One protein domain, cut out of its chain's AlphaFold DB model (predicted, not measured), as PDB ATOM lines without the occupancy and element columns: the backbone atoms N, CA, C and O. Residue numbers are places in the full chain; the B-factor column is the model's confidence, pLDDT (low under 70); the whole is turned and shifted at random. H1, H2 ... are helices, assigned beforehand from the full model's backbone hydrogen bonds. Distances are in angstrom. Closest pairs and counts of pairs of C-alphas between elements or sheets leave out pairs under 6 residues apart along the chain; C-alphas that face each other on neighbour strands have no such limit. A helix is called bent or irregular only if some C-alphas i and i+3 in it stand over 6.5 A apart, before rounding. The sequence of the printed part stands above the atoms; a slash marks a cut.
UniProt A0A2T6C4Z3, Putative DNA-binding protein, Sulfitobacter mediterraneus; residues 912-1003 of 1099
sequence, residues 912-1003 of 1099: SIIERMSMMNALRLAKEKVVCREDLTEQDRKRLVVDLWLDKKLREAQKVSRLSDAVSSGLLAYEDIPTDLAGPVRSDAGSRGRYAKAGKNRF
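What this domain is: This is residues 912 to 1003 of the 1099 residues of the protein "Putative DNA-binding protein" of Sulfitobacter mediterraneus (UniProt A0A2T6C4Z3). A small body of helices has H4 in its middle: H2, H3 and H4 are grouped with their centres in a triangle, short H1 lies at the far end of the body from H5, and the long helix H5 crosses H4 on the side away from H2 and H3. The last turn of H5 and the tail after it, residues 994 to 1003, stick out from the body as a thin arm. The printed part has 92 residues, with five named helices in the order H1, H2, H3, H4, H5 and no named strand, and its class is all helix. By its radius of gyration of the C-alphas, 13.6 A, the whole is compact, yet its outline is elongated, with spans of 43 by 28 by 24 A.

How they stand to each other: Begin with H1, residues 912 to 916, and H2, residues 919 to 927, joined by a tight link; they are close but not clearly touching, the closest C-alphas being those of Ile 914 and Ala 922, 7.9 A apart. Next comes H3, residues 938 to 949, and H1 is close to it but not clearly touching, with the C-alphas of Ile 914 and Asp 940 closest at 7.8 A. H2 and H3 touch at a steep tilt of 58 degrees and run opposite ways; look at Met 919 and Leu 944, whose C-alphas are the closest at 5.5 A, and note that H3 touches H2 with residues 944 to 948 alone. Go on to H4, residues 956 to 968, the hub, which touches three other helices. H3 and H4 form a helical hairpin: they touch at a shallow tilt of 32 degrees, opposite ways, with the C-alphas of Trp 949 and Lys 959 closest at 6.3 A, and H3 touches H4 with residues 945 to 949 alone. H4 touches H2 with residues 962 to 966 alone, at a shallow tilt of 27 degrees, the same way; the closest C-alphas are those of Leu 923 and Ala 966, 6.1 A apart. Last is H5, residues 979 to 997, which touches H4 with residues 981 to 989 alone. There you will find 13 pairs of C-alphas within 8 A, the closest being those of Ser 964 and Val 985 at 5.2 A, and the two helices run the same way at a steep tilt of 66 degrees. The helix packing is part aligned and part crossed, two of these four touching pairs being at a shallow tilt. H5 is apart from H1, H2 and H3, and H1 is apart from H4. In H1, H2, H3 and H4 every O i to N i+4 pair is within hydrogen-bond range, and in H5 13 of 15 are.

Where its parts are: Find C-alpha 912 at (217.373, 108.482, 87.505), where H1 begins; it has five residues, and H2 after it has nine. H3 measures 16.7 A from first to last C-alpha. H4 starts at C-alpha 956, at (213.255, 137.092, 89.727), and runs 18.2 A to C-alpha 968. H5, the longest helix, runs 26.2 A to C-alpha 997 at (234.081, 136.664, 105.282); it is neither bent nor irregular, but only just: C-alphas 980 and 983 are 6.4 A apart.

The domain as a whole: The two C-alphas farthest apart are those of Ser 912 and Asn 1001, at 43.4 A. Residues 994 to 1003, of which 994 to 997 belong to H5, stand free; the body without them spans 33 by 28 by 19 A. The printed part has no cut, and no link between the helices is long. Look at the B-factor column for the pLDDT: its mean over the printed part is 77.2, and it is under 70 in residues 952 to 953, 979 to 981 and 989 to 1003.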
ATOM      1  N   SER A 912     218.759 108.273  87.058       87.12
ATOM      2  CA  SER A 912     217.373 108.482  87.505       87.12
ATOM      3  C   SER A 912     217.223 109.728  88.397       87.12
ATOM      4  O   SER A 912     216.274 110.505  88.256       87.12
ATOM      5  N   ILE A 913     218.183 109.981  89.296       91.06
ATOM      6  CA  ILE A 913     218.214 111.195  90.125       91.06
ATOM      7  C   ILE A 913     218.351 112.456  89.257       91.06
ATOM      8  O   ILE A 913     217.601 113.416  89.473       91.06
ATOM      9  N   ILE A 914     219.276 112.453  88.291       90.88
ATOM     10  CA  ILE A 914     219.546 113.580  87.385       90.88
ATOM     11  C   ILE A 914     218.319 113.886  86.520       90.88
ATOM     12  O   ILE A 914     217.891 115.038  86.437       90.88
ATOM     13  N   GLU A 915     217.671 112.875  85.950       85.44
ATOM     14  CA  GLU A 915     216.480 113.052  85.112       85.44
ATOM     15  C   GLU A 915     215.317 113.682  85.896       85.44
ATOM     16  O   GLU A 915     214.633 114.579  85.399       85.44
ATOM     17  N   ARG A 916     215.142 113.294  87.168       85.94
ATOM     18  CA  ARG A 916     214.016 113.700  88.031       85.94
ATOM     19  C   ARG A 916     214.239 114.986  88.836       85.94
ATOM     20  O   ARG A 916     213.309 115.453  89.511       85.94
ATOM     21  N   MET A 917     215.455 115.536  88.884       89.31
ATOM     22  CA  MET A 917     215.751 116.664  89.774       89.31
ATOM     23  C   MET A 917     215.301 118.014  89.205       89.31
ATOM     24  O   MET A 917     215.586 118.385  88.076       89.31
ATOM     25  N   SER A 918     214.645 118.804  90.059       88.62
ATOM     26  CA  SER A 918     214.525 120.254  89.864       88.62
ATOM     27  C   SER A 918     215.753 120.957  90.436       88.62
ATOM     28  O   SER A 918     216.405 120.397  91.321       88.62
ATOM     29  N   MET A 919     215.991 122.222  90.073       90.50
ATOM     30  CA  MET A 919     217.071 123.042  90.653       90.50
ATOM     31  C   MET A 919     217.127 122.972  92.190       90.50
ATOM     32  O   MET A 919     218.190 122.844  92.786       90.50
ATOM     33  N   MET A 920     215.976 122.995  92.867       89.31
ATOM     34  CA  MET A 920     215.930 122.928  94.331       89.31
ATOM     35  C   MET A 920     216.382 121.567  94.887       89.31
ATOM     36  O   MET A 920     216.944 121.508  95.977       89.31
ATOM     37  N   ASN A 921     216.109 120.468  94.181       91.81
ATOM     38  CA  ASN A 921     216.602 119.148  94.579       91.81
ATOM     39  C   ASN A 921     218.072 118.970  94.192       91.81
ATOM     40  O   ASN A 921     218.817 118.430  95.000       91.81
ATOM     41  N   ALA A 922     218.489 119.493  93.037       93.31
ATOM     42  CA  ALA A 922     219.881 119.508  92.604       93.31
ATOM     43  C   ALA A 922     220.768 120.211  93.645       93.31
ATOM     44  O   ALA A 922     221.719 119.622  94.140       93.31
ATOM     45  N   LEU A 923     220.371 121.404  94.106       92.50
ATOM     46  CA  LEU A 923     221.056 122.139  95.178       92.50
ATOM     47  C   LEU A 923     221.166 121.353  96.489       92.50
ATOM     48  O   LEU A 923     222.193 121.401  97.162       92.50
ATOM     49  N   ARG A 924     220.097 120.654  96.889       91.81
ATOM     50  CA  ARG A 924     220.102 119.829  98.107       91.81
ATOM     51  C   ARG A 924     221.080 118.670  97.979       91.81
ATOM     52  O   ARG A 924     221.883 118.460  98.873       91.81
ATOM     53  N   LEU A 925     221.016 117.948  96.868       93.81
ATOM     54  CA  LEU A 925     221.855 116.784  96.607       93.81
ATOM     55  C   LEU A 925     223.325 117.169  96.391       93.81
ATOM     56  O   LEU A 925     224.203 116.434  96.831       93.81
ATOM     57  N   ALA A 926     223.591 118.339  95.806       92.25
ATOM     58  CA  ALA A 926     224.935 118.886  95.644       92.25
ATOM     59  C   ALA A 926     225.592 119.237  96.981       92.25
ATOM     60  O   ALA A 926     226.754 118.909  97.205       92.25
ATOM     61  N   LYS A 927     224.835 119.827  97.918       90.31
ATOM     62  CA  LYS A 927     225.324 120.074  99.287       90.31
ATOM     63  C   LYS A 927     225.766 118.789  99.985       90.31
ATOM     64  O   LYS A 927     226.756 118.806 100.707       90.31
ATOM     65  N   GLU A 928     225.073 117.686  99.713       91.62
ATOM     66  CA  GLU A 928     225.407 116.360 100.243       91.62
ATOM     67  C   GLU A 928     226.382 115.567  99.349       91.62
ATOM     68  O   GLU A 928     226.637 114.395  99.617       91.62
ATOM     69  N   LYS A 929     226.933 116.179  98.288       91.31
ATOM     70  CA  LYS A 929     227.859 115.571  97.308       91.31
ATOM     71  C   LYS A 929     227.314 114.344  96.566       91.31
ATOM     72  O   LYS A 929     228.080 113.526  96.065       91.31
ATOM     73  N   VAL A 930     225.993 114.196  96.497       91.62
ATOM     74  CA  VAL A 930     225.348 113.123  95.724       91.62
ATOM     75  C   VAL A 930     225.471 113.411  94.228       91.62
ATOM     76  O   VAL A 930     225.785 112.508  93.461       91.62
ATOM     77  N   VAL A 931     225.280 114.673  93.837       93.25
ATOM     78  CA  VAL A 931     225.403 115.159  92.455       93.25
ATOM     79  C   VAL A 931     226.446 116.270  92.416       93.25
ATOM     80  O   VAL A 931     226.395 117.187  93.235       93.25
ATOM     81  N   CYS A 932     227.353 116.205  91.454       91.06
ATOM     82  CA  CYS A 932     228.394 117.190  91.191       91.06
ATOM     83  C   CYS A 932     228.282 117.689  89.745       91.06
ATOM     84  O   CYS A 932     227.542 117.128  88.936       91.06
ATOM     85  N   ARG A 933     229.008 118.760  89.410       91.94
ATOM     86  CA  ARG A 933     229.007 119.343  88.059       91.94
ATOM     87  C   ARG A 933     229.434 118.336  86.992       91.94
ATOM     88  O   ARG A 933     228.881 118.361  85.900       91.94
ATOM     89  N   GLU A 934     230.394 117.474  87.314       90.06
ATOM     90  CA  GLU A 934     230.983 116.492  86.399       90.06
ATOM     91  C   GLU A 934     229.991 115.392  86.001       90.06
ATOM     92  O   GLU A 934     230.144 114.783  84.949       90.06
ATOM     93  N   ASP A 935     228.950 115.168  86.810       89.75
ATOM     94  CA  ASP A 935     227.892 114.204  86.494       89.75
ATOM     95  C   ASP A 935     226.845 114.785  85.535       89.75
ATOM     96  O   ASP A 935     226.006 114.049  85.018       89.75
ATOM     97  N   LEU A 936     226.845 116.108  85.340       91.50
ATOM     98  CA  LEU A 936     225.853 116.818  84.544       91.50
ATOM     99  C   LEU A 936     226.398 117.102  83.155       91.50
ATOM    100  O   LEU A 936     227.416 117.782  83.001       91.50
ATOM    101  N   THR A 937     225.661 116.680  82.132       88.62
ATOM    102  CA  THR A 937     225.936 117.113  80.761       88.62
ATOM    103  C   THR A 937     225.684 118.618  80.614       88.62
ATOM    104  O   THR A 937     225.002 119.245  81.432       88.62
ATOM    105  N   GLU A 938     226.210 119.235  79.554       80.44
ATOM    106  CA  GLU A 938     225.888 120.634  79.239       80.44
ATOM    107  C   GLU A 938     224.370 120.846  79.103       80.44
ATOM    108  O   GLU A 938     223.823 121.839  79.588       80.44
ATOM    109  N   GLN A 939     223.677 119.864  78.523       77.94
ATOM    110  CA  GLN A 939     222.230 119.872  78.372       77.94
ATOM    111  C   GLN A 939     221.506 119.828  79.726       77.94
ATOM    112  O   GLN A 939     220.558 120.587  79.928       77.94
ATOM    113  N   ASP A 940     221.977 119.024  80.686       84.56
ATOM    114  CA  ASP A 940     221.413 118.980  82.042       84.56
ATOM    115  C   ASP A 940     221.550 120.322  82.764       84.56
ATOM    116  O   ASP A 940     220.599 120.792  83.399       84.56
ATOM    117  N   ARG A 941     222.727 120.952  82.657       88.50
ATOM    118  CA  ARG A 941     223.002 122.253  83.284       88.50
ATOM    119  C   ARG A 941     222.118 123.346  82.691       88.50
ATOM    120  O   ARG A 941     221.463 124.065  83.449       88.50
ATOM    121  N   LYS A 942     222.019 123.411  81.358       81.19
ATOM    122  CA  LYS A 942     221.116 124.336  80.655       81.19
ATOM    123  C   LYS A 942     219.663 124.110  81.065       81.19
ATOM    124  O   LYS A 942     219.006 125.060  81.489       81.19
ATOM    125  N   ARG A 943     219.192 122.855  81.062       83.19
ATOM    126  CA  ARG A 943     217.836 122.495  81.504       83.19
ATOM    127  C   ARG A 943     217.547 123.019  82.908       83.19
ATOM    128  O   ARG A 943     216.515 123.641  83.110       83.19
ATOM    129  N   LEU A 944     218.443 122.819  83.881       86.19
ATOM    130  CA  LEU A 944     218.229 123.290  85.256       86.19
ATOM    131  C   LEU A 944     218.078 124.817  85.342       86.19
ATOM    132  O   LEU A 944     217.200 125.306  86.063       86.19
ATOM    133  N   VAL A 945     218.930 125.566  84.635       85.31
ATOM    134  CA  VAL A 945     218.903 127.037  84.608       85.31
ATOM    135  C   VAL A 945     217.612 127.538  83.966       85.31
ATOM    136  O   VAL A 945     216.906 128.358  84.560       85.31
ATOM    137  N   VAL A 946     217.269 126.995  82.799       76.44
ATOM    138  CA  VAL A 946     216.059 127.352  82.054       76.44
ATOM    139  C   VAL A 946     214.809 127.001  82.850       76.44
ATOM    140  O   VAL A 946     213.930 127.844  83.029       76.44
ATOM    141  N   ASP A 947     214.755 125.804  83.428       77.50
ATOM    142  CA  ASP A 947     213.618 125.342  84.216       77.50
ATOM    143  C   ASP A 947     213.333 126.235  85.419       77.50
ATOM    144  O   ASP A 947     212.175 126.518  85.737       77.50
ATOM    145  N   LEU A 948     214.392 126.670  86.106       83.94
ATOM    146  CA  LEU A 948     214.288 127.619  87.203       83.94
ATOM    147  C   LEU A 948     213.787 128.976  86.705       83.94
ATOM    148  O   LEU A 948     212.965 129.614  87.373       83.94
ATOM    149  N   TRP A 949     214.314 129.442  85.574       77.75
ATOM    150  CA  TRP A 949     214.008 130.772  85.076       77.75
ATOM    151  C   TRP A 949     212.595 130.884  84.505       77.75
ATOM    152  O   TRP A 949     211.942 131.910  84.692       77.75
ATOM    153  N   LEU A 950     212.074 129.812  83.913       71.25
ATOM    154  CA  LEU A 950     210.710 129.740  83.387       71.25
ATOM    155  C   LEU A 950     209.662 129.376  84.456       71.25
ATOM    156  O   LEU A 950     208.465 129.388  84.176       71.25
ATOM    157  N   ASP A 951     210.061 129.110  85.707       72.38
ATOM    158  CA  ASP A 951     209.111 128.870  86.801       72.38
ATOM    159  C   ASP A 951     208.317 130.152  87.134       72.38
ATOM    160  O   ASP A 951     208.780 131.044  87.859       72.38
ATOM    161  N   LYS A 952     207.079 130.221  86.619       66.56
ATOM    162  CA  LYS A 952     206.124 131.328  86.815       66.56
ATOM    163  C   LYS A 952     205.742 131.546  88.291       66.56
ATOM    164  O   LYS A 952     205.197 132.593  88.636       66.56
ATOM    165  N   LYS A 953     206.028 130.597  89.198       69.25
ATOM    166  CA  LYS A 953     205.725 130.724  90.640       69.25
ATOM    167  C   LYS A 953     206.784 131.514  91.413       69.25
ATOM    168  O   LYS A 953     206.540 131.874  92.569       69.25
ATOM    169  N   LEU A 954     207.956 131.759  90.825       72.88
ATOM    170  CA  LEU A 954     209.082 132.423  91.484       72.88
ATOM    171  C   LEU A 954     209.260 133.852  90.983       72.88
ATOM    172  O   LEU A 954     209.204 134.126  89.789       72.88
ATOM    173  N   ARG A 955     209.562 134.761  91.912       75.38
ATOM    174  CA  ARG A 955     210.025 136.110  91.570       75.38
ATOM    175  C   ARG A 955     211.479 136.066  91.106       75.38
ATOM    176  O   ARG A 955     212.241 135.228  91.584       75.38
ATOM    177  N   GLU A 956     211.883 137.004  90.256       73.81
ATOM    178  CA  GLU A 956     213.255 137.092  89.727       73.81
ATOM    179  C   GLU A 956     214.325 137.077  90.819       73.81
ATOM    180  O   GLU A 956     215.242 136.266  90.759       73.81
ATOM    181  N   ALA A 957     214.147 137.849  91.896       75.38
ATOM    182  CA  ALA A 957     215.069 137.834  93.034       75.38
ATOM    183  C   ALA A 957     215.266 136.425  93.639       75.38
ATOM    184  O   ALA A 957     216.361 136.061  94.063       75.38
ATOM    185  N   GLN A 958     214.216 135.595  93.652       82.12
ATOM    186  CA  GLN A 958     214.297 134.216  94.145       82.12
ATOM    187  C   GLN A 958     214.995 133.286  93.145       82.12
ATOM    188  O   GLN A 958     215.621 132.313  93.567       82.12
ATOM    189  N   LYS A 959     214.884 133.566  91.841       85.31
ATOM    190  CA  LYS A 959     215.587 132.840  90.775       85.31
ATOM    191  C   LYS A 959     217.086 133.147  90.834       85.31
ATOM    192  O   LYS A 959     217.880 132.222  90.974       85.31
ATOM    193  N   VAL A 960     217.453 134.431  90.875       83.75
ATOM    194  CA  VAL A 960     218.843 134.905  91.019       83.75
ATOM    195  C   VAL A 960     219.504 134.311  92.263       83.75
ATOM    196  O   VAL A 960     220.582 133.733  92.162       83.75
ATOM    197  N   SER A 961     218.820 134.340  93.413       84.62
ATOM    198  CA  SER A 961     219.327 133.727  94.646       84.62
ATOM    199  C   SER A 961     219.648 132.239  94.491       84.62
ATOM    200  O   SER A 961     220.622 131.764  95.063       84.62
ATOM    201  N   ARG A 962     218.819 131.473  93.773       89.12
ATOM    202  CA  ARG A 962     219.034 130.027  93.604       89.12
ATOM    203  C   ARG A 962     220.161 129.726  92.621       89.12
ATOM    204  O   ARG A 962     220.874 128.752  92.826       89.12
ATOM    205  N   LEU A 963     220.335 130.554  91.589       89.44
ATOM    206  CA  LEU A 963     221.497 130.480  90.700       89.44
ATOM    207  C   LEU A 963     222.787 130.808  91.456       89.44
ATOM    208  O   LEU A 963     223.774 130.094  91.314       89.44
ATOM    209  N   SER A 964     222.757 131.825  92.321       86.81
ATOM    210  CA  SER A 964     223.881 132.153  93.206       86.81
ATOM    211  C   SER A 964     224.237 130.985  94.125       86.81
ATOM    212  O   SER A 964     225.410 130.623  94.235       86.81
ATOM    213  N   ASP A 965     223.233 130.329  94.715       86.94
ATOM    214  CA  ASP A 965     223.442 129.129  95.528       86.94
ATOM    215  C   ASP A 965     224.037 127.969  94.707       86.94
ATOM    216  O   ASP A 965     224.884 127.246  95.226       86.94
ATOM    217  N   ALA A 966     223.637 127.805  93.440       89.94
ATOM    218  CA  ALA A 966     224.119 126.732  92.560       89.94
ATOM    219  C   ALA A 966     225.576 126.931  92.139       89.94
ATOM    220  O   ALA A 966     226.343 125.968  92.100       89.94
ATOM    221  N   VAL A 967     225.969 128.178  91.877       89.31
ATOM    222  CA  VAL A 967     227.373 128.523  91.621       89.31
ATOM    223  C   VAL A 967     228.204 128.350  92.882       89.31
ATOM    224  O   VAL A 967     229.269 127.741  92.856       89.31
ATOM    225  N   SER A 968     227.692 128.826  94.016       85.38
ATOM    226  CA  SER A 968     228.387 128.721  95.302       85.38
ATOM    227  C   SER A 968     228.567 127.271  95.759       85.38
ATOM    228  O   SER A 968     229.533 126.968  96.451       85.38
ATOM    229  N   SER A 969     227.657 126.366  95.379       84.31
ATOM    230  CA  SER A 969     227.777 124.934  95.668       84.31
ATOM    231  C   SER A 969     228.644 124.170  94.663       84.31
ATOM    232  O   SER A 969     228.762 122.957  94.803       84.31
ATOM    233  N   GLY A 970     229.188 124.830  93.633       85.44
ATOM    234  CA  GLY A 970     229.940 124.184  92.553       85.44
ATOM    235  C   GLY A 970     229.088 123.298  91.638       85.44
ATOM    236  O   GLY A 970     229.633 122.523  90.863       85.44
ATOM    237  N   LEU A 971     227.756 123.392  91.723       90.69
ATOM    238  CA  LEU A 971     226.837 122.648  90.858       90.69
ATOM    239  C   LEU A 971     226.803 123.265  89.453       90.69
ATOM    240  O   LEU A 971     226.735 122.557  88.451       90.69
ATOM    241  N   LEU A 972     226.873 124.597  89.400       91.44
ATOM    242  CA  LEU A 972     227.008 125.395  88.188       91.44
ATOM    243  C   LEU A 972     228.264 126.270  88.275       91.44
ATOM    244  O   LEU A 972     228.810 126.500  89.351       91.44
ATOM    245  N   ALA A 973     228.700 126.789  87.140       88.19
ATOM    246  CA  ALA A 973     229.717 127.812  87.008       88.19
ATOM    247  C   ALA A 973     229.092 129.037  86.329       88.19
ATOM    248  O   ALA A 973     227.998 128.976  85.769       88.19
ATOM    249  N   TYR A 974     229.781 130.179  86.386       84.62
ATOM    250  CA  TYR A 974     229.267 131.410  85.773       84.62
ATOM    251  C   TYR A 974     229.090 131.302  84.254       84.62
ATOM    252  O   TYR A 974     228.290 132.045  83.706       84.62
ATOM    253  N   GLU A 975     229.809 130.391  83.600       83.25
ATOM    254  CA  GLU A 975     229.682 130.080  82.171       83.25
ATOM    255  C   GLU A 975     228.373 129.359  81.810       83.25
ATOM    256  O   GLU A 975     227.913 129.494  80.683       83.25
ATOM    257  N   ASP A 976     227.724 128.650  82.746       82.81
ATOM    258  CA  ASP A 976     226.394 128.071  82.479       82.81
ATOM    259  C   ASP A 976     225.265 129.072  82.725       82.81
ATOM    260  O   ASP A 976     224.094 128.752  82.507       82.81
ATOM    261  N   ILE A 977     225.589 130.255  83.257       81.75
ATOM    262  CA  ILE A 977     224.613 131.298  83.529       81.75
ATOM    263  C   ILE A 977     224.611 132.285  82.358       81.75
ATOM    264  O   ILE A 977     225.662 132.831  82.027       81.75
ATOM    265  N   PRO A 978     223.426 132.591  81.802       72.19
ATOM    266  CA  PRO A 978     223.181 133.758  80.960       72.19
ATOM    267  C   PRO A 978     224.013 134.994  81.315       72.19
ATOM    268  O   PRO A 978     223.979 135.454  82.459       72.19
ATOM    269  N   THR A 979     224.707 135.583  80.343       68.00
ATOM    270  CA  THR A 979     225.575 136.762  80.533       68.00
ATOM    271  C   THR A 979     224.852 137.929  81.210       68.00
ATOM    272  O   THR A 979     225.387 138.514  82.154       68.00
ATOM    273  N   ASP A 980     223.603 138.195  80.825       63.59
ATOM    274  CA  ASP A 980     222.777 139.263  81.413       63.59
ATOM    275  C   ASP A 980     222.405 138.999  82.884       63.59
ATOM    276  O   ASP A 980     222.154 139.924  83.659       63.59
ATOM    277  N   LEU A 981     222.402 137.730  83.305       69.31
ATOM    278  CA  LEU A 981     222.096 137.314  84.678       69.31
ATOM    279  C   LEU A 981     223.356 137.095  85.517       69.31
ATOM    280  O   LEU A 981     223.288 137.133  86.749       69.31
ATOM    281  N   ALA A 982     224.514 136.911  84.881       72.75
ATOM    282  CA  ALA A 982     225.781 136.707  85.566       72.75
ATOM    283  C   ALA A 982     226.139 137.906  86.458       72.75
ATOM    284  O   ALA A 982     226.637 137.704  87.562       72.75
ATOM    285  N   GLY A 983     225.834 139.140  86.038       75.62
ATOM    286  CA  GLY A 983     226.027 140.353  86.847       75.62
ATOM    287  C   GLY A 983     225.232 140.331  88.164       75.62
ATOM    288  O   GLY A 983     225.844 140.334  89.238       75.62
ATOM    289  N   PRO A 984     223.887 140.244  88.116       78.00
ATOM    290  CA  PRO A 984     223.044 140.087  89.301       78.00
ATOM    291  C   PRO A 984     223.459 138.910  90.194       78.00
ATOM    292  O   PRO A 984     223.576 139.076  91.407       78.00
ATOM    293  N   VAL A 985     223.764 137.743  89.615       79.38
ATOM    294  CA  VAL A 985     224.178 136.550  90.374       79.38
ATOM    295  C   VAL A 985     225.540 136.745  91.052       79.38
ATOM    296  O   VAL A 985     225.683 136.403  92.227       79.38
ATOM    297  N   ARG A 986     226.524 137.342  90.362       79.06
ATOM    298  CA  ARG A 986     227.832 137.713  90.939       79.06
ATOM    299  C   ARG A 986     227.675 138.731  92.061       79.06
ATOM    300  O   ARG A 986     228.370 138.629  93.068       79.06
ATOM    301  N   SER A 987     226.768 139.695  91.910       74.62
ATOM    302  CA  SER A 987     226.503 140.705  92.937       74.62
ATOM    303  C   SER A 987     225.855 140.102  94.191       74.62
ATOM    304  O   SER A 987     226.306 140.394  95.298       74.62
ATOM    305  N   ASP A 988     224.885 139.190  94.039       73.12
ATOM    306  CA  ASP A 988     224.260 138.467  95.157       73.12
ATOM    307  C   ASP A 988     225.288 137.557  95.851       73.12
ATOM    308  O   ASP A 988     225.466 137.648  97.067       73.12
ATOM    309  N   ALA A 989     226.066 136.781  95.082       60.59
ATOM    310  CA  ALA A 989     227.150 135.937  95.598       60.59
ATOM    311  C   ALA A 989     228.230 136.759  96.324       60.59
ATOM    312  O   ALA A 989     228.667 136.398  97.415       60.59
ATOM    313  N   GLY A 990     228.641 137.892  95.751       54.88
ATOM    314  CA  GLY A 990     229.633 138.801  96.320       54.88
ATOM    315  C   GLY A 990     229.134 139.522  97.573       54.88
ATOM    316  O   GLY A 990     229.902 139.704  98.519       54.88
ATOM    317  N   SER A 991     227.847 139.878  97.622       55.81
ATOM    318  CA  SER A 991     227.214 140.429  98.822       55.81
ATOM    319  C   SER A 991     227.233 139.397  99.954       55.81
ATOM    320  O   SER A 991     227.777 139.678 101.022       55.81
ATOM    321  N   ARG A 992     226.797 138.156  99.696       54.06
ATOM    322  CA  ARG A 992     226.825 137.045 100.664       54.06
ATOM    323  C   ARG A 992     228.242 136.653 101.065       54.06
ATOM    324  O   ARG A 992     228.477 136.366 102.232       54.06
ATOM    325  N   GLY A 993     229.195 136.695 100.137       42.91
ATOM    326  CA  GLY A 993     230.614 136.440 100.382       42.91
ATOM    327  C   GLY A 993     231.271 137.483 101.290       42.91
ATOM    328  O   GLY A 993     232.098 137.120 102.128       42.91
ATOM    329  N   ARG A 994     230.870 138.763 101.204       40.44
ATOM    330  CA  ARG A 994     231.284 139.802 102.168       40.44
ATOM    331  C   ARG A 994     230.678 139.573 103.551       40.44
ATOM    332  O   ARG A 994     231.387 139.742 104.538       40.44
ATOM    333  N   TYR A 995     229.427 139.118 103.632       34.38
ATOM    334  CA  TYR A 995     228.812 138.727 104.907       34.38
ATOM    335  C   TYR A 995     229.433 137.443 105.496       34.38
ATOM    336  O   TYR A 995     229.645 137.372 106.703       34.38
ATOM    337  N   ALA A 996     229.823 136.468 104.668       34.78
ATOM    338  CA  ALA A 996     230.468 135.227 105.106       34.78
ATOM    339  C   ALA A 996     231.937 135.424 105.533       34.78
ATOM    340  O   ALA A 996     232.367 134.825 106.517       34.78
ATOM    341  N   LYS A 997     232.708 136.300 104.862       35.34
ATOM    342  CA  LYS A 997     234.081 136.664 105.282       35.34
ATOM    343  C   LYS A 997     234.123 137.622 106.480       35.34
ATOM    344  O   LYS A 997     235.108 137.608 107.210       35.34
ATOM    345  N   ALA A 998     233.060 138.386 106.742       36.47
ATOM    346  CA  ALA A 998     232.888 139.116 108.005       36.47
ATOM    347  C   ALA A 998     232.464 138.198 109.179       36.47
ATOM    348  O   ALA A 998     232.505 138.597 110.344       36.47
ATOM    349  N   GLY A 999     232.109 136.944 108.881       34.81
ATOM    350  CA  GLY A 999     231.569 135.947 109.806       34.81
ATOM    351  C   GLY A 999     232.583 135.215 110.685       34.81
ATOM    352  O   GLY A 999     232.284 134.113 111.136       34.81
ATOM    353  N   LYS A1000     233.763 135.788 110.955       38.53
ATOM    354  CA  LYS A1000     234.615 135.298 112.053       38.53
ATOM    355  C   LYS A1000     234.616 136.171 113.302       38.53
ATOM    356  O   LYS A1000     235.211 135.730 114.270       38.53
ATOM    357  N   ASN A1001     233.937 137.329 113.330       38.84
ATOM    358  CA  ASN A1001     233.807 138.088 114.588       38.84
ATOM    359  C   ASN A1001     232.648 139.104 114.701       38.84
ATOM    360  O   ASN A1001     232.699 139.968 115.572       38.84
ATOM    361  N   ARG A1002     231.584 139.032 113.887       42.22
ATOM    362  CA  ARG A1002     230.434 139.947 114.048       42.22
ATOM    363  C   ARG A1002     229.124 139.192 114.261       42.22
ATOM    364  O   ARG A1002     228.576 138.596 113.341       42.22
ATOM    365  N   PHE A1003     228.662 139.198 115.507       54.44
ATOM    366  CA  PHE A1003     227.362 138.682 115.926       54.44
ATOM    367  C   PHE A1003     226.257 139.514 115.251       54.44
ATOM    368  O   PHE A1003     226.228 140.731 115.412       54.44
TER     369      PHE A1003